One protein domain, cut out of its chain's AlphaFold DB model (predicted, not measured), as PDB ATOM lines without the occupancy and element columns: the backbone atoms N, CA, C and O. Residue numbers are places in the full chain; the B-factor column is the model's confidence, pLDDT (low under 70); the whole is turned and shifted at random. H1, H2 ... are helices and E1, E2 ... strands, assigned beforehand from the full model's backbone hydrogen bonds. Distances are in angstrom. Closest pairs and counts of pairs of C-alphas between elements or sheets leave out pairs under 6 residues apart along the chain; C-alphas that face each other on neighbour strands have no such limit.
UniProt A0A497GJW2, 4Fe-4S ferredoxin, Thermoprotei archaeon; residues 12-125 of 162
ATOM      1  N   LEU A  12     -16.178 -25.126  15.189       97.88
ATOM      2  CA  LEU A  12     -15.733 -26.400  14.626       97.88
ATOM      3  C   LEU A  12     -14.224 -26.458  14.346       97.88
ATOM      4  O   LEU A  12     -13.670 -27.545  14.352       97.88
ATOM      5  N   LEU A  13     -13.549 -25.329  14.102       98.50
ATOM      6  CA  LEU A  13     -12.109 -25.290  13.811       98.50
ATOM      7  C   LEU A  13     -11.259 -25.361  15.086       98.50
ATOM      8  O   LEU A  13     -10.079 -25.711  15.025       98.50
ATOM      9  N   ARG A  14     -11.842 -25.004  16.237       98.31
ATOM     10  CA  ARG A  14     -11.107 -24.834  17.488       98.31
ATOM     11  C   ARG A  14     -10.576 -26.173  17.990       98.31
ATOM     12  O   ARG A  14     -11.360 -27.070  18.284       98.31
ATOM     13  N   ASN A  15      -9.255 -26.295  18.142       98.00
ATOM     14  CA  ASN A  15      -8.591 -27.535  18.566       98.00
ATOM     15  C   ASN A  15      -8.999 -28.770  17.726       98.00
ATOM     16  O   ASN A  15      -9.065 -29.885  18.250       98.00
ATOM     17  N   ALA A  16      -9.302 -28.579  16.441       98.38
ATOM     18  CA  ALA A  16      -9.702 -29.655  15.541       98.38
ATOM     19  C   ALA A  16      -8.509 -30.264  14.795       98.38
ATOM     20  O   ALA A  16      -7.481 -29.612  14.599       98.38
ATOM     21  N   ASP A  17      -8.678 -31.499  14.328       98.69
ATOM     22  CA  ASP A  17      -7.865 -32.064  13.255       98.69
ATOM     23  C   ASP A  17      -8.436 -31.582  11.919       98.69
ATOM     24  O   ASP A  17      -9.540 -31.964  11.522       98.69
ATOM     25  N   ILE A  18      -7.715 -30.688  11.244       98.75
ATOM     26  CA  ILE A  18      -8.174 -30.051  10.009       98.75
ATOM     27  C   ILE A  18      -7.595 -30.796   8.807       98.75
ATOM     28  O   ILE A  18      -6.389 -31.030   8.713       98.75
ATOM     29  N   LEU A  19      -8.457 -31.133   7.854       98.81
ATOM     30  CA  LEU A  19      -8.083 -31.570   6.516       98.81
ATOM     31  C   LEU A  19      -8.293 -30.410   5.545       98.81
ATOM     32  O   LEU A  19      -9.414 -29.938   5.386       98.81
ATOM     33  N   ILE A  20      -7.233 -29.993   4.862       98.38
ATOM     34  CA  ILE A  20      -7.306 -29.104   3.703       98.38
ATOM     35  C   ILE A  20      -7.093 -29.965   2.468       98.38
ATOM     36  O   ILE A  20      -6.051 -30.607   2.343       98.38
ATOM     37  N   VAL A  21      -8.073 -30.003   1.570       98.38
ATOM     38  CA  VAL A  21      -8.073 -30.943   0.446       98.38
ATOM     39  C   VAL A  21      -8.442 -30.274  -0.874       98.38
ATOM     40  O   VAL A  21      -9.347 -29.439  -0.907       98.38
ATOM     41  N   SER A  22      -7.769 -30.647  -1.969       97.38
ATOM     42  CA  SER A  22      -8.147 -30.198  -3.317       97.38
ATOM     43  C   SER A  22      -9.628 -30.462  -3.573       97.38
ATOM     44  O   SER A  22     -10.103 -31.590  -3.434       97.38
ATOM     45  N   GLU A  23     -10.362 -29.431  -3.986       96.62
ATOM     46  CA  GLU A  23     -11.806 -29.534  -4.194       96.62
ATOM     47  C   GLU A  23     -12.174 -30.593  -5.243       96.62
ATOM     48  O   GLU A  23     -13.164 -31.309  -5.079       96.62
ATOM     49  N   CYS A  24     -11.353 -30.741  -6.284       96.38
ATOM     50  CA  CYS A  24     -11.574 -31.715  -7.344       96.38
ATOM     51  C   CYS A  24     -11.370 -33.177  -6.903       96.38
ATOM     52  O   CYS A  24     -11.869 -34.076  -7.580       96.38
ATOM     53  N   LEU A  25     -10.721 -33.447  -5.759       97.31
ATOM     54  CA  LEU A  25     -10.434 -34.821  -5.322       97.31
ATOM     55  C   LEU A  25     -11.709 -35.648  -5.126       97.31
ATOM     56  O   LEU A  25     -11.715 -36.834  -5.438       97.31
ATOM     57  N   LYS A  26     -12.815 -35.027  -4.695       96.25
ATOM     58  CA  LYS A  26     -14.117 -35.705  -4.546       96.25
ATOM     59  C   LYS A  26     -14.665 -36.277  -5.863       96.25
ATOM     60  O   LYS A  26     -15.471 -37.203  -5.826       96.25
ATOM     61  N   TYR A  27     -14.228 -35.731  -7.001       96.56
ATOM     62  CA  TYR A  27     -14.577 -36.200  -8.345       96.56
ATOM     63  C   TYR A  27     -13.516 -37.135  -8.930       96.56
ATOM     64  O   TYR A  27     -13.859 -38.064  -9.651       96.56
ATOM     65  N   VAL A  28     -12.237 -36.906  -8.608       97.00
ATOM     66  CA  VAL A  28     -11.119 -37.734  -9.089       97.00
ATOM     67  C   VAL A  28     -11.090 -39.092  -8.389       97.00
ATOM     68  O   VAL A  28     -10.936 -40.120  -9.041       97.00
ATOM     69  N   ASN A  29     -11.227 -39.107  -7.061       97.50
ATOM     70  CA  ASN A  29     -11.227 -40.326  -6.263       97.50
ATOM     71  C   ASN A  29     -12.044 -40.141  -4.977       97.50
ATOM     72  O   ASN A  29     -11.553 -39.670  -3.943       97.50
ATOM     73  N   LYS A  30     -13.316 -40.538  -5.053       97.00
ATOM     74  CA  LYS A  30     -14.276 -40.403  -3.954       97.00
ATOM     75  C   LYS A  30     -13.897 -41.248  -2.734       97.00
ATOM     76  O   LYS A  30     -14.145 -40.817  -1.611       97.00
ATOM     77  N   ASP A  31     -13.269 -42.403  -2.929       97.50
ATOM     78  CA  ASP A  31     -12.910 -43.310  -1.834       97.50
ATOM     79  C   ASP A  31     -11.750 -42.763  -1.001       97.50
ATOM     80  O   ASP A  31     -11.827 -42.745   0.233       97.50
ATOM     81  N   ILE A  32     -10.717 -42.226  -1.661       97.50
ATOM     82  CA  ILE A  32      -9.630 -41.503  -0.988       97.50
ATOM     83  C   ILE A  32     -10.200 -40.287  -0.256       97.50
ATOM     84  O   ILE A  32      -9.938 -40.117   0.934       97.50
ATOM     85  N   PHE A  33     -11.027 -39.477  -0.926       98.12
ATOM     86  CA  PHE A  33     -11.658 -38.307  -0.311       98.12
ATOM     87  C   PHE A  33     -12.440 -38.682   0.957       98.12
ATOM     88  O   PHE A  33     -12.201 -38.123   2.026       98.12
ATOM     89  N   ASN A  34     -13.329 -39.673   0.869       97.62
ATOM     90  CA  ASN A  34     -14.140 -40.126   1.997       97.62
ATOM     91  C   ASN A  34     -13.282 -40.673   3.140       97.62
ATOM     92  O   ASN A  34     -13.585 -40.420   4.304       97.62
ATOM     93  N   THR A  35     -12.218 -41.410   2.822       97.75
ATOM     94  CA  THR A  35     -11.296 -41.962   3.820       97.75
ATOM     95  C   THR A  35     -10.566 -40.853   4.570       97.75
ATOM     96  O   THR A  35     -10.508 -40.888   5.797       97.75
ATOM     97  N   LEU A  36     -10.073 -39.838   3.858       97.62
ATOM     98  CA  LEU A  36      -9.361 -38.705   4.448       97.62
ATOM     99  C   LEU A  36     -10.255 -37.843   5.349       97.62
ATOM    100  O   LEU A  36      -9.774 -37.333   6.360       97.62
ATOM    101  N   CYS A  37     -11.535 -37.688   4.997       97.75
ATOM    102  CA  CYS A  37     -12.499 -36.876   5.743       97.75
ATOM    103  C   CYS A  37     -12.851 -37.439   7.132       97.75
ATOM    104  O   CYS A  37     -13.327 -36.694   7.992       97.75
ATOM    105  N   LYS A  38     -12.664 -38.745   7.371       97.81
ATOM    106  CA  LYS A  38     -13.099 -39.398   8.616       97.81
ATOM    107  C   LYS A  38     -12.411 -38.779   9.836       97.81
ATOM    108  O   LYS A  38     -11.188 -38.762   9.928       97.81
ATOM    109  N   GLY A  39     -13.221 -38.294  10.780       97.12
ATOM    110  CA  GLY A  39     -12.750 -37.720  12.044       97.12
ATOM    111  C   GLY A  39     -12.076 -36.349  11.926       97.12
ATOM    112  O   GLY A  39     -11.488 -35.898  12.903       97.12
ATOM    113  N   LYS A  40     -12.149 -35.684  10.763       98.25
ATOM    114  CA  LYS A  40     -11.499 -34.390  10.518       98.25
ATOM    115  C   LYS A  40     -12.487 -33.325  10.073       98.25
ATOM    116  O   LYS A  40     -13.458 -33.589   9.364       98.25
ATOM    117  N   VAL A  41     -12.175 -32.081  10.402       98.50
ATOM    118  CA  VAL A  41     -12.846 -30.923   9.814       98.50
ATOM    119  C   VAL A  41     -12.305 -30.705   8.411       98.50
ATOM    120  O   VAL A  41     -11.146 -30.344   8.235       98.50
ATOM    121  N   THR A  42     -13.151 -30.922   7.406       98.50
ATOM    122  CA  THR A  42     -12.728 -30.882   6.002       98.50
ATOM    123  C   THR A  42     -13.016 -29.531   5.348       98.50
ATOM    124  O   THR A  42     -14.176 -29.158   5.124       98.50
ATOM    125  N   LEU A  43     -11.935 -28.842   4.983       98.06
ATOM    126  CA  LEU A  43     -11.897 -27.628   4.179       98.06
ATOM    127  C   LEU A  43     -11.462 -27.981   2.750       98.06
ATOM    128  O   LEU A  43     -10.347 -28.449   2.528       98.06
ATOM    129  N   THR A  44     -12.334 -27.770   1.771       97.50
ATOM    130  CA  THR A  44     -12.002 -27.938   0.351       97.50
ATOM    131  C   THR A  44     -11.458 -26.634  -0.217       97.50
ATOM    132  O   THR A  44     -11.965 -25.569   0.136       97.50
ATOM    133  N   VAL A  45     -10.465 -26.715  -1.100       96.31
ATOM    134  CA  VAL A  45      -9.775 -25.548  -1.670       96.31
ATOM    135  C   VAL A  45      -9.464 -25.773  -3.152       96.31
ATOM    136  O   VAL A  45      -9.089 -26.882  -3.550       96.31
ATOM    137  N   CYS A  46      -9.599 -24.733  -3.971       95.00
ATOM    138  CA  CYS A  46      -9.098 -24.711  -5.345       95.00
ATOM    139  C   CYS A  46      -8.378 -23.380  -5.595       95.00
ATOM    140  O   CYS A  46      -9.045 -22.395  -5.905       95.00
ATOM    141  N   PRO A  47      -7.035 -23.326  -5.494       91.06
ATOM    142  CA  PRO A  47      -6.295 -22.070  -5.657       91.06
ATOM    143  C   PRO A  47      -6.437 -21.430  -7.041       91.06
ATOM    144  O   PRO A  47      -6.136 -20.261  -7.204       91.06
ATOM    145  N   GLU A  48      -6.900 -22.177  -8.042       88.81
ATOM    146  CA  GLU A  48      -7.216 -21.637  -9.368       88.81
ATOM    147  C   GLU A  48      -8.435 -20.700  -9.348       88.81
ATOM    148  O   GLU A  48      -8.508 -19.759 -10.129       88.81
ATOM    149  N   ASN A  49      -9.367 -20.925  -8.417       83.50
ATOM    150  CA  ASN A  49     -10.577 -20.118  -8.243       83.50
ATOM    151  C   ASN A  49     -10.472 -19.130  -7.067       83.50
ATOM    152  O   ASN A  49     -11.422 -18.400  -6.794       83.50
ATOM    153  N   GLU A  50      -9.365 -19.149  -6.323       77.81
ATOM    154  CA  GLU A  50      -9.214 -18.441  -5.051       77.81
ATOM    155  C   GLU A  50      -7.992 -17.502  -5.087       77.81
ATOM    156  O   GLU A  50      -6.919 -17.864  -5.559       77.81
ATOM    157  N   ASN A  51      -8.154 -16.277  -4.579       69.69
ATOM    158  CA  ASN A  51      -7.132 -15.220  -4.585       69.69
ATOM    159  C   ASN A  51      -5.936 -15.573  -3.646       69.69
ATOM    160  O   ASN A  51      -6.127 -16.326  -2.684       69.69
ATOM    161  N   PRO A  52      -4.719 -14.999  -3.816       66.38
ATOM    162  CA  PRO A  52      -3.572 -15.019  -2.885       66.38
ATOM    163  C   PRO A  52      -3.839 -14.852  -1.378       66.38
ATOM    164  O   PRO A  52      -2.969 -15.152  -0.559       66.38
ATOM    165  N   GLU A  53      -5.037 -14.432  -0.982       85.31
ATOM    166  CA  GLU A  53      -5.511 -14.369   0.404       85.31
ATOM    167  C   GLU A  53      -5.413 -15.709   1.155       85.31
ATOM    168  O   GLU A  53      -5.403 -15.709   2.389       85.31
ATOM    169  N   LEU A  54      -5.278 -16.837   0.443       91.06
ATOM    170  CA  LEU A  54      -5.065 -18.174   1.010       91.06
ATOM    171  C   LEU A  54      -3.986 -18.196   2.110       91.06
ATOM    172  O   LEU A  54      -4.176 -18.822   3.154       91.06
ATOM    173  N   TYR A  55      -2.878 -17.477   1.907       93.12
ATOM    174  CA  TYR A  55      -1.774 -17.386   2.869       93.12
ATOM    175  C   TYR A  55      -2.216 -16.758   4.196       93.12
ATOM    176  O   TYR A  55      -2.070 -17.358   5.265       93.12
ATOM    177  N   GLY A  56      -2.810 -15.564   4.125       94.31
ATOM    178  CA  GLY A  56      -3.305 -14.848   5.300       94.31
ATOM    179  C   GLY A  56      -4.465 -15.578   5.975       94.31
ATOM    180  O   GLY A  56      -4.538 -15.621   7.206       94.31
ATOM    181  N   LYS A  57      -5.340 -16.213   5.188       95.69
ATOM    182  CA  LYS A  57      -6.464 -17.012   5.685       95.69
ATOM    183  C   LYS A  57      -5.980 -18.172   6.544       95.69
ATOM    184  O   LYS A  57      -6.469 -18.349   7.658       95.69
ATOM    185  N   LEU A  58      -5.011 -18.938   6.053       96.38
ATOM    186  CA  LEU A  58      -4.475 -20.097   6.759       96.38
ATOM    187  C   LEU A  58      -3.713 -19.706   8.025       96.38
ATOM    188  O   LEU A  58      -3.961 -20.295   9.078       96.38
ATOM    189  N   ALA A  59      -2.873 -18.669   7.962       97.12
ATOM    190  CA  ALA A  59      -2.229 -18.111   9.152       97.12
ATOM    191  C   ALA A  59      -3.268 -17.649  10.192       97.12
ATOM    192  O   ALA A  59      -3.147 -17.940  11.381       97.12
ATOM    193  N   SER A  60      -4.347 -17.004   9.742       97.62
ATOM    194  CA  SER A  60      -5.429 -16.544  10.617       97.62
ATOM    195  C   SER A  60      -6.214 -17.693  11.251       97.62
ATOM    196  O   SER A  60      -6.563 -17.596  12.426       97.62
ATOM    197  N   ILE A  61      -6.480 -18.781  10.513       97.88
ATOM    198  CA  ILE A  61      -7.109 -19.995  11.059       97.88
ATOM    199  C   ILE A  61      -6.223 -20.590  12.150       97.88
ATOM    200  O   ILE A  61      -6.719 -20.852  13.243       97.88
ATOM    201  N   VAL A  62      -4.924 -20.763  11.887       97.75
ATOM    202  CA  VAL A  62      -3.998 -21.341  12.872       97.75
ATOM    203  C   VAL A  62      -3.957 -20.482  14.134       97.75
ATOM    204  O   VAL A  62      -4.259 -20.987  15.214       97.75
ATOM    205  N   ARG A  63      -3.718 -19.171  13.994       97.75
ATOM    206  CA  ARG A  63      -3.660 -18.234  15.125       97.75
ATOM    207  C   ARG A  63      -4.959 -18.185  15.928       97.75
ATOM    208  O   ARG A  63      -4.919 -18.070  17.147       97.75
ATOM    209  N   SER A  64      -6.104 -18.204  15.248       97.88
ATOM    210  CA  SER A  64      -7.401 -17.954  15.887       97.88
ATOM    211  C   SER A  64      -8.058 -19.207  16.455       97.88
ATOM    212  O   SER A  64      -8.817 -19.111  17.417       97.88
ATOM    213  N   SER A  65      -7.813 -20.365  15.839       97.94
ATOM    214  CA  SER A  65      -8.484 -21.620  16.184       97.94
ATOM    215  C   SER A  65      -7.568 -22.642  16.856       97.94
ATOM    216  O   SER A  65      -8.084 -23.585  17.453       97.94
ATOM    217  N   ASN A  66      -6.242 -22.461  16.814       97.38
ATOM    218  CA  ASN A  66      -5.272 -23.367  17.433       97.38
ATOM    219  C   ASN A  66      -5.564 -24.854  17.108       97.38
ATOM    220  O   ASN A  66      -5.890 -25.635  18.007       97.38
ATOM    221  N   PRO A  67      -5.571 -25.248  15.820       98.12
ATOM    222  CA  PRO A  67      -5.893 -26.616  15.428       98.12
ATOM    223  C   PRO A  67      -4.889 -27.614  16.018       98.12
ATOM    224  O   PRO A  67      -3.699 -27.320  16.123       98.12
ATOM    225  N   LYS A  68      -5.358 -28.821  16.355       98.25
ATOM    226  CA  LYS A  68      -4.497 -29.908  16.855       98.25
ATOM    227  C   LYS A  68      -3.509 -30.370  15.792       98.25
ATOM    228  O   LYS A  68      -2.341 -30.606  16.086       98.25
ATOM    229  N   SER A  69      -3.992 -30.513  14.560       98.25
ATOM    230  CA  SER A  69      -3.176 -30.881  13.411       98.25
ATOM    231  C   SER A  69      -3.780 -30.359  12.110       98.25
ATOM    232  O   SER A  69      -4.987 -30.124  12.014       98.25
ATOM    233  N   ILE A  70      -2.932 -30.186  11.096       98.56
ATOM    234  CA  ILE A  70      -3.349 -29.853   9.733       98.56
ATOM    235  C   ILE A  70      -2.819 -30.914   8.767       98.56
ATOM    236  O   ILE A  70      -1.615 -31.108   8.622       98.56
ATOM    237  N   THR A  71      -3.716 -31.592   8.062       98.75
ATOM    238  CA  THR A  71      -3.369 -32.451   6.925       98.75
ATOM    239  C   THR A  71      -3.675 -31.699   5.637       98.75
ATOM    240  O   THR A  71      -4.817 -31.307   5.430       98.75
ATOM    241  N   VAL A  72      -2.688 -31.518   4.765       98.50
ATOM    242  CA  VAL A  72      -2.877 -30.940   3.430       98.50
ATOM    243  C   VAL A  72      -2.819 -32.061   2.406       98.50
ATOM    244  O   VAL A  72      -1.836 -32.795   2.391       98.50
ATOM    245  N   VAL A  73      -3.838 -32.196   1.560       98.62
ATOM    246  CA  VAL A  73      -3.901 -33.232   0.520       98.62
ATOM    247  C   VAL A  73      -4.293 -32.608  -0.811       98.62
ATOM    248  O   VAL A  73      -5.403 -32.094  -0.941       98.62
ATOM    249  N   THR A  74      -3.419 -32.662  -1.812       98.12
ATOM    250  CA  THR A  74      -3.721 -32.081  -3.128       98.12
ATOM    251  C   THR A  74      -3.560 -33.060  -4.283       98.12
ATOM    252  O   THR A  74      -3.072 -34.171  -4.095       98.12
ATOM    253  N   ILE A  75      -4.030 -32.693  -5.477       96.94
ATOM    254  CA  ILE A  75      -3.760 -33.457  -6.701       96.94
ATOM    255  C   ILE A  75      -2.336 -33.159  -7.181       96.94
ATOM    256  O   ILE A  75      -1.965 -31.995  -7.330       96.94
ATOM    257  N   GLU A  76      -1.565 -34.212  -7.456       96.44
ATOM    258  CA  GLU A  76      -0.212 -34.091  -8.008       96.44
ATOM    259  C   GLU A  76      -0.230 -33.490  -9.424       96.44
ATOM    260  O   GLU A  76      -1.128 -33.766 -10.222       96.44
ATOM    261  N   GLY A  77       0.783 -32.687  -9.755       92.44
ATOM    262  CA  GLY A  77       0.974 -32.130 -11.097       92.44
ATOM    263  C   GLY A  77       0.132 -30.897 -11.446       92.44
ATOM    264  O   GLY A  77       0.363 -30.301 -12.494       92.44
ATOM    265  N   SER A  78      -0.806 -30.463 -10.595       93.06
ATOM    266  CA  SER A  78      -1.484 -29.167 -10.759       93.06
ATOM    267  C   SER A  78      -0.613 -28.036 -10.184       93.06
ATOM    268  O   SER A  78      -0.387 -28.020  -8.969       93.06
ATOM    269  N   PRO A  79      -0.163 -27.050 -10.988       89.00
ATOM    270  CA  PRO A  79       0.710 -25.975 -10.500       89.00
ATOM    271  C   PRO A  79       0.086 -25.161  -9.359       89.00
ATOM    272  O   PRO A  79       0.769 -24.772  -8.415       89.00
ATOM    273  N   HIS A  80      -1.231 -24.946  -9.402       92.19
ATOM    274  CA  HIS A  80      -1.964 -24.173  -8.398       92.19
ATOM    275  C   HIS A  80      -2.044 -24.908  -7.051       92.19
ATOM    276  O   HIS A  80      -1.977 -24.282  -5.995       92.19
ATOM    277  N   CYS A  81      -2.135 -26.243  -7.062       95.25
ATOM    278  CA  CYS A  81      -2.231 -27.062  -5.848       95.25
ATOM    279  C   CYS A  81      -0.994 -26.941  -4.943       95.25
ATOM    280  O   CYS A  81      -1.116 -26.985  -3.716       95.25
ATOM    281  N   PHE A  82       0.180 -26.688  -5.528       95.38
ATOM    282  CA  PHE A  82       1.406 -26.401  -4.782       95.38
ATOM    283  C   PHE A  82       1.244 -25.225  -3.801       95.38
ATOM    284  O   PHE A  82       1.767 -25.272  -2.682       95.38
ATOM    285  N   LEU A  83       0.467 -24.201  -4.173       94.75
ATOM    286  CA  LEU A  83       0.278 -22.995  -3.363       94.75
ATOM    287  C   LEU A  83      -0.340 -23.296  -1.994       94.75
ATOM    288  O   LEU A  83       0.000 -22.630  -1.023       94.75
ATOM    289  N   VAL A  84      -1.182 -24.328  -1.878       96.38
ATOM    290  CA  VAL A  84      -1.778 -24.732  -0.590       96.38
ATOM    291  C   VAL A  84      -0.706 -25.243   0.370       96.38
ATOM    292  O   VAL A  84      -0.680 -24.880   1.548       96.38
ATOM    293  N   HIS A  85       0.212 -26.068  -0.135       97.69
ATOM    294  CA  HIS A  85       1.321 -26.583   0.661       97.69
ATOM    295  C   HIS A  85       2.271 -25.457   1.074       97.69
ATOM    296  O   HIS A  85       2.684 -25.395   2.235       97.69
ATOM    297  N   ALA A  86       2.588 -24.550   0.148       96.25
ATOM    298  CA  ALA A  86       3.410 -23.381   0.433       96.25
ATOM    299  C   ALA A  86       2.752 -22.462   1.476       96.25
ATOM    300  O   ALA A  86       3.424 -22.054   2.418       96.25
ATOM    301  N   ALA A  87       1.441 -22.221   1.383       96.00
ATOM    302  CA  ALA A  87       0.700 -21.364   2.306       96.00
ATOM    303  C   ALA A  87       0.690 -21.893   3.746       96.00
ATOM    304  O   ALA A  87       0.854 -21.120   4.687       96.00
ATOM    305  N   ILE A  88       0.578 -23.208   3.943       96.44
ATOM    306  CA  ILE A  88       0.684 -23.803   5.282       96.44
ATOM    307  C   ILE A  88       2.112 -23.716   5.844       96.44
ATOM    308  O   ILE A  88       2.296 -23.498   7.043       96.44
ATOM    309  N   ASN A  89       3.135 -23.869   5.000       96.81
ATOM    310  CA  ASN A  89       4.515 -23.636   5.423       96.81
ATOM    311  C   ASN A  89       4.749 -22.169   5.804       96.81
ATOM    312  O   ASN A  89       5.396 -21.902   6.817       96.81
ATOM    313  N   GLU A  90       4.208 -21.244   5.017       95.94
ATOM    314  CA  GLU A  90       4.317 -19.807   5.245       95.94
ATOM    315  C   GLU A  90       3.556 -19.378   6.503       95.94
ATOM    316  O   GLU A  90       4.056 -18.555   7.255       95.94
ATOM    317  N   ALA A  91       2.409 -19.990   6.813       97.00
ATOM    318  CA  ALA A  91       1.700 -19.742   8.067       97.00
ATOM    319  C   ALA A  91       2.600 -19.993   9.290       97.00
ATOM    320  O   ALA A  91       2.612 -19.187  10.215       97.00
ATOM    321  N   ALA A  92       3.409 -21.058   9.276       96.50
ATOM    322  CA  ALA A  92       4.355 -21.331  10.362       96.50
ATOM    323  C   ALA A  92       5.452 -20.260  10.458       96.50
ATOM    324  O   ALA A  92       5.862 -19.896  11.557       96.50
ATOM    325  N   TYR A  93       5.911 -19.749   9.313       96.75
ATOM    326  CA  TYR A  93       6.878 -18.656   9.256       96.75
ATOM    327  C   TYR A  93       6.282 -17.341   9.783       96.75
ATOM    328  O   TYR A  93       6.851 -16.744  10.691       96.75
ATOM    329  N   ILE A  94       5.107 -16.942   9.286       96.62
ATOM    330  CA  ILE A  94       4.397 -15.714   9.677       96.62
ATOM    331  C   ILE A  94       4.094 -15.700  11.178       96.62
ATOM    332  O   ILE A  94       4.228 -14.670  11.834       96.62
ATOM    333  N   LEU A  95       3.659 -16.835  11.726       96.88
ATOM    334  CA  LEU A  95       3.278 -16.940  13.133       96.88
ATOM    335  C   LEU A  95       4.476 -17.150  14.065       96.88
ATOM    336  O   LEU A  95       4.332 -16.966  15.272       96.88
ATOM    337  N   GLY A  96       5.638 -17.520  13.516       96.25
ATOM    338  CA  GLY A  96       6.833 -17.835  14.293       96.25
ATOM    339  C   GLY A  96       6.672 -19.076  15.176       96.25
ATOM    340  O   GLY A  96       7.333 -19.176  16.207       96.25
ATOM    341  N   GLU A  97       5.790 -20.013  14.810       92.12
ATOM    342  CA  GLU A  97       5.445 -21.169  15.644       92.12
ATOM    343  C   GLU A  97       5.477 -22.499  14.884       92.12
ATOM    344  O   GLU A  97       5.307 -22.586  13.662       92.12
ATOM    345  N   LYS A  98       5.688 -23.587  15.630       93.75
ATOM    346  CA  LYS A  98       5.646 -24.939  15.075       93.75
ATOM    347  C   LYS A  98       4.194 -25.379  14.900       93.75
ATOM    348  O   LYS A  98       3.545 -25.773  15.859       93.75
ATOM    349  N   ILE A  99       3.727 -25.402  13.655       95.62
ATOM    350  CA  ILE A  99       2.412 -25.947  13.290       95.62
ATOM    351  C   ILE A  99       2.522 -27.469  13.076       95.62
ATOM    352  O   ILE A  99       3.262 -27.875  12.169       95.62
ATOM    353  N   PRO A 100       1.792 -28.318  13.832       97.12
ATOM    354  CA  PRO A 100       1.704 -29.753  13.563       97.12
ATOM    355  C   PRO A 100       0.997 -29.992  12.226       97.12
ATOM    356  O   PRO A 100      -0.210 -29.777  12.095       97.12
ATOM    357  N   ARG A 101       1.753 -30.410  11.205       97.56
ATOM    358  CA  ARG A 101       1.228 -30.550   9.846       97.56
ATOM    359  C   ARG A 101       1.805 -31.728   9.080       97.56
ATOM    360  O   ARG A 101       2.943 -32.124   9.323       97.56
ATOM    361  N   LYS A 102       1.036 -32.213   8.109       98.50
ATOM    362  CA  LYS A 102       1.471 -33.181   7.097       98.50
ATOM    363  C   LYS A 102       1.045 -32.738   5.705       98.50
ATOM    364  O   LYS A 102      -0.029 -32.154   5.551       98.50
ATOM    365  N   HIS A 103       1.869 -33.035   4.708       98.75
ATOM    366  CA  HIS A 103       1.590 -32.744   3.306       98.75
ATOM    367  C   HIS A 103       1.489 -34.061   2.548       98.75
ATOM    368  O   HIS A 103       2.355 -34.918   2.680       98.75
ATOM    369  N   TYR A 104       0.441 -34.202   1.752       98.75
ATOM    370  CA  TYR A 104       0.239 -35.331   0.866       98.75
ATOM    371  C   TYR A 104      -0.185 -34.859  -0.515       98.75
ATOM    372  O   TYR A 104      -0.870 -33.845  -0.666       98.75
ATOM    373  N   VAL A 105       0.167 -35.656  -1.506       98.50
ATOM    374  CA  VAL A 105      -0.266 -35.505  -2.891       98.50
ATOM    375  C   VAL A 105      -0.925 -36.797  -3.349       98.50
ATOM    376  O   VAL A 105      -0.547 -37.885  -2.914       98.50
ATOM    377  N   VAL A 106      -1.938 -36.681  -4.202       98.38
ATOM    378  CA  VAL A 106      -2.599 -37.815  -4.844       98.38
ATOM    379  C   VAL A 106      -2.055 -37.941  -6.262       98.38
ATOM    380  O   VAL A 106      -2.457 -37.202  -7.164       98.38
ATOM    381  N   VAL A 107      -1.141 -38.887  -6.456       97.81
ATOM    382  CA  VAL A 107      -0.480 -39.171  -7.733       97.81
ATOM    383  C   VAL A 107      -1.411 -39.993  -8.621       97.81
ATOM    384  O   VAL A 107      -1.988 -40.996  -8.188       97.81
ATOM    385  N   ASN A 108      -1.603 -39.545  -9.869       95.00
ATOM    386  CA  ASN A 108      -2.492 -40.167 -10.864       95.00
ATOM    387  C   ASN A 108      -3.919 -40.455 -10.351       95.00
ATOM    388  O   ASN A 108      -4.571 -41.395 -10.807       95.00
ATOM    389  N   GLY A 109      -4.396 -39.681  -9.370       95.19
ATOM    390  CA  GLY A 109      -5.710 -39.875  -8.755       95.19
ATOM    391  C   GLY A 109      -5.851 -41.153  -7.918       95.19
ATOM    392  O   GLY A 109      -6.974 -41.532  -7.594       95.19
ATOM    393  N   ARG A 110      -4.759 -41.858  -7.591       96.25
ATOM    394  CA  ARG A 110      -4.822 -43.198  -6.974       96.25
ATOM    395  C   ARG A 110      -3.912 -43.376  -5.773       96.25
ATOM    396  O   ARG A 110      -4.307 -44.037  -4.821       96.25
ATOM    397  N   GLU A 111      -2.708 -42.831  -5.825       97.00
ATOM    398  CA  GLU A 111      -1.690 -43.094  -4.813       97.00
ATOM    399  C   GLU A 111      -1.503 -41.871  -3.924       97.00
ATOM    400  O   GLU A 111      -1.270 -40.775  -4.423       97.00
ATOM    401  N   LEU A 112      -1.621 -42.053  -2.610       98.00
ATOM    402  CA  LEU A 112      -1.376 -40.997  -1.635       98.00
ATOM    403  C   LEU A 112       0.096 -41.041  -1.212       98.00
ATOM    404  O   LEU A 112       0.520 -42.004  -0.578       98.00
ATOM    405  N   VAL A 113       0.851 -39.990  -1.520       98.44
ATOM    406  CA  VAL A 113       2.287 -39.898  -1.217       98.44
ATOM    407  C   VAL A 113       2.532 -38.773  -0.218       98.44
ATOM    408  O   VAL A 113       2.032 -37.663  -0.398       98.44
ATOM    409  N   GLU A 114       3.278 -39.056   0.854       98.56
ATOM    410  CA  GLU A 114       3.672 -38.050   1.848       98.56
ATOM    411  C   GLU A 114       4.842 -37.205   1.337       98.56
ATOM    412  O   GLU A 114       5.820 -37.726   0.805       98.56
ATOM    413  N   ILE A 115       4.748 -35.892   1.537       98.50
ATOM    414  CA  ILE A 115       5.735 -34.906   1.103       98.50
ATOM    415  C   ILE A 115       6.280 -34.177   2.327       98.50
ATOM    416  O   ILE A 115       5.538 -33.741   3.210       98.50
ATOM    417  N   THR A 116       7.598 -34.009   2.380       98.38
ATOM    418  CA  THR A 116       8.228 -33.285   3.482       98.38
ATOM    419  C   THR A 116       8.019 -31.773   3.336       98.38
ATOM    420  O   THR A 116       7.993 -31.245   2.216       98.38
ATOM    421  N   PRO A 117       7.925 -31.020   4.446       97.69
ATOM    422  CA  PRO A 117       7.939 -29.560   4.394       97.69
ATOM    423  C   PRO A 117       9.157 -28.997   3.643       97.69
ATOM    424  O   PRO A 117       9.064 -27.939   3.025       97.69
ATOM    425  N   GLU A 118      10.297 -29.689   3.676       98.06
ATOM    426  CA  GLU A 118      11.540 -29.336   2.987       98.06
ATOM    427  C   GLU A 118      11.395 -29.444   1.470       98.06
ATOM    428  O   GLU A 118      11.810 -28.521   0.774       98.06
ATOM    429  N   ALA A 119      10.753 -30.497   0.952       98.12
ATOM    430  CA  ALA A 119      10.482 -30.625  -0.480       98.12
ATOM    431  C   ALA A 119       9.623 -29.456  -0.989       98.12
ATOM    432  O   ALA A 119       9.950 -28.840  -2.001       98.12
ATOM    433  N   VAL A 120       8.594 -29.069  -0.224       97.56
ATOM    434  CA  VAL A 120       7.759 -27.895  -0.532       97.56
ATOM    435  C   VAL A 120       8.588 -26.605  -0.537       97.56
ATOM    436  O   VAL A 120       8.398 -25.752  -1.399       97.56
ATOM    437  N   ARG A 121       9.524 -26.442   0.409       97.56
ATOM    438  CA  ARG A 121      10.420 -25.274   0.434       97.56
ATOM    439  C   ARG A 121      11.350 -25.264  -0.771       97.56
ATOM    440  O   ARG A 121      11.415 -24.244  -1.445       97.56
ATOM    441  N   VAL A 122      12.024 -26.379  -1.064       98.31
ATOM    442  CA  VAL A 122      12.944 -26.513  -2.207       98.31
ATOM    443  C   VAL A 122      12.225 -26.234  -3.522       98.31
ATOM    444  O   VAL A 122      12.780 -25.528  -4.356       98.31
ATOM    445  N   ALA A 123      10.980 -26.686  -3.678       96.81
ATOM    446  CA  ALA A 123      10.173 -26.420  -4.866       96.81
ATOM    447  C   ALA A 123       9.955 -24.917  -5.146       96.81
ATOM    448  O   ALA A 123       9.775 -24.544  -6.302       96.81
ATOM    449  N   ARG A 124      10.045 -24.028  -4.137       96.44
ATOM    450  CA  ARG A 124      10.025 -22.564  -4.359       96.44
ATOM    451  C   ARG A 124      11.323 -22.017  -4.960       96.44
ATOM    452  O   ARG A 124      11.327 -20.916  -5.498       96.44
ATOM    453  N   TYR A 125      12.429 -22.745  -4.839       98.00
ATOM    454  CA  TYR A 125      13.748 -22.332  -5.310       98.00
ATOM    455  C   TYR A 125      14.100 -23.098  -6.586       98.00
ATOM    456  O   TYR A 125      14.807 -24.106  -6.548       98.00
TER     457      TYR A 125
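What this domain is: This is residues 12 to 125 of the 162 residues of the protein "4Fe-4S ferredoxin" of Thermoprotei archaeon (UniProt A0A497GJW2). A strongly twisted five-stranded sheet makes the core, with H4 over one face and H2 over the opposite face. H3 packs on H4 and is only just not on the sheet, while short H1 and H5 only graze the sheet, H5 also packing on H4. The printed part has 114 residues, with five named helices and five named strands in the order E1 H1 H2 E2 H3 E3 H4 E4 E5 H5, of mixed class, helices and strands. The mixed sheet runs E2 E1 E3 E4 E5, and only its last pair is antiparallel. The whole is compact, with a radius of gyration of the C-alphas of 13.1 A and spans of 35 by 35 by 25 A.

Where its parts are: Find C-alpha 17 at (-7.865, -32.064, 13.255); from there E1 runs over residues 17 to 22, 16.7 A. Next come H1, residues 25 to 28, H2, residues 30 to 37, and E2, residues 41 to 45. H3, residues 54 to 65, is 15.9 A long; E3, residues 69 to 75, and H4, residues 82 to 95, each measure 20.3 A. E4, residues 101 to 107, is 19.7 A long, E5 holds residues 111 to 115, and H5, residues 117 to 123, ends at C-alpha 123, (10.173, -26.420, -4.866).

How they stand to each other: Start at the sheet. E2 and E1 are parallel, with N 43 and O 19 2.8 A apart, within hydrogen-bond range; so are E1 and E3, with N 20 and O 71 at 2.8 A, and E3 and E4, with N 104 and O 72 at 2.8 A. E4 and E5 form a hairpin, antiparallel, with N 113 and O 105 at 2.9 A. Two strand-helix-strand units, parallel neighbour strands with helices between, are E1, H1 H2, E2 and E3, H4, E4; E2, H3, E3 is a split one, with E1 between its strands. The three crossovers are right-handed. H4 is on the sheet at a height of 10.5 A, along the strands, over E3 and only just over E4, on which 3 of its C-alphas fall. H2, on the opposite face, is over E3 at a height of 8.6 A. H3 touches H4 at a steep tilt of 48 degrees, the same way, closest at the C-alphas of Ala 59 and Ala 91, 4.4 A; with 4 pairs of C-alphas within 10 A it is only just not on the sheet. H5 touches H4 at a steep tilt of 60 degrees, opposite ways, closest at the C-alphas of Ala 86 and Val 120, 6.3 A. H1 and H2 only just touch, only at the corner by their link, with 3 pairs of C-alphas within 8 A, the closest those of Lys 26 and Phe 33, 5.5 A. In H2, H3, H4 and H5 every O i to N i+4 pair is within hydrogen-bond range; H1 is too short for one.

The domain as a whole: Look to Tyr 27 and Gly 96 for the two C-alphas farthest apart, 36.2 A. The printed part has no cut and no long link. Its mean pLDDT is 96.0, with residues 51 to 52 under 70.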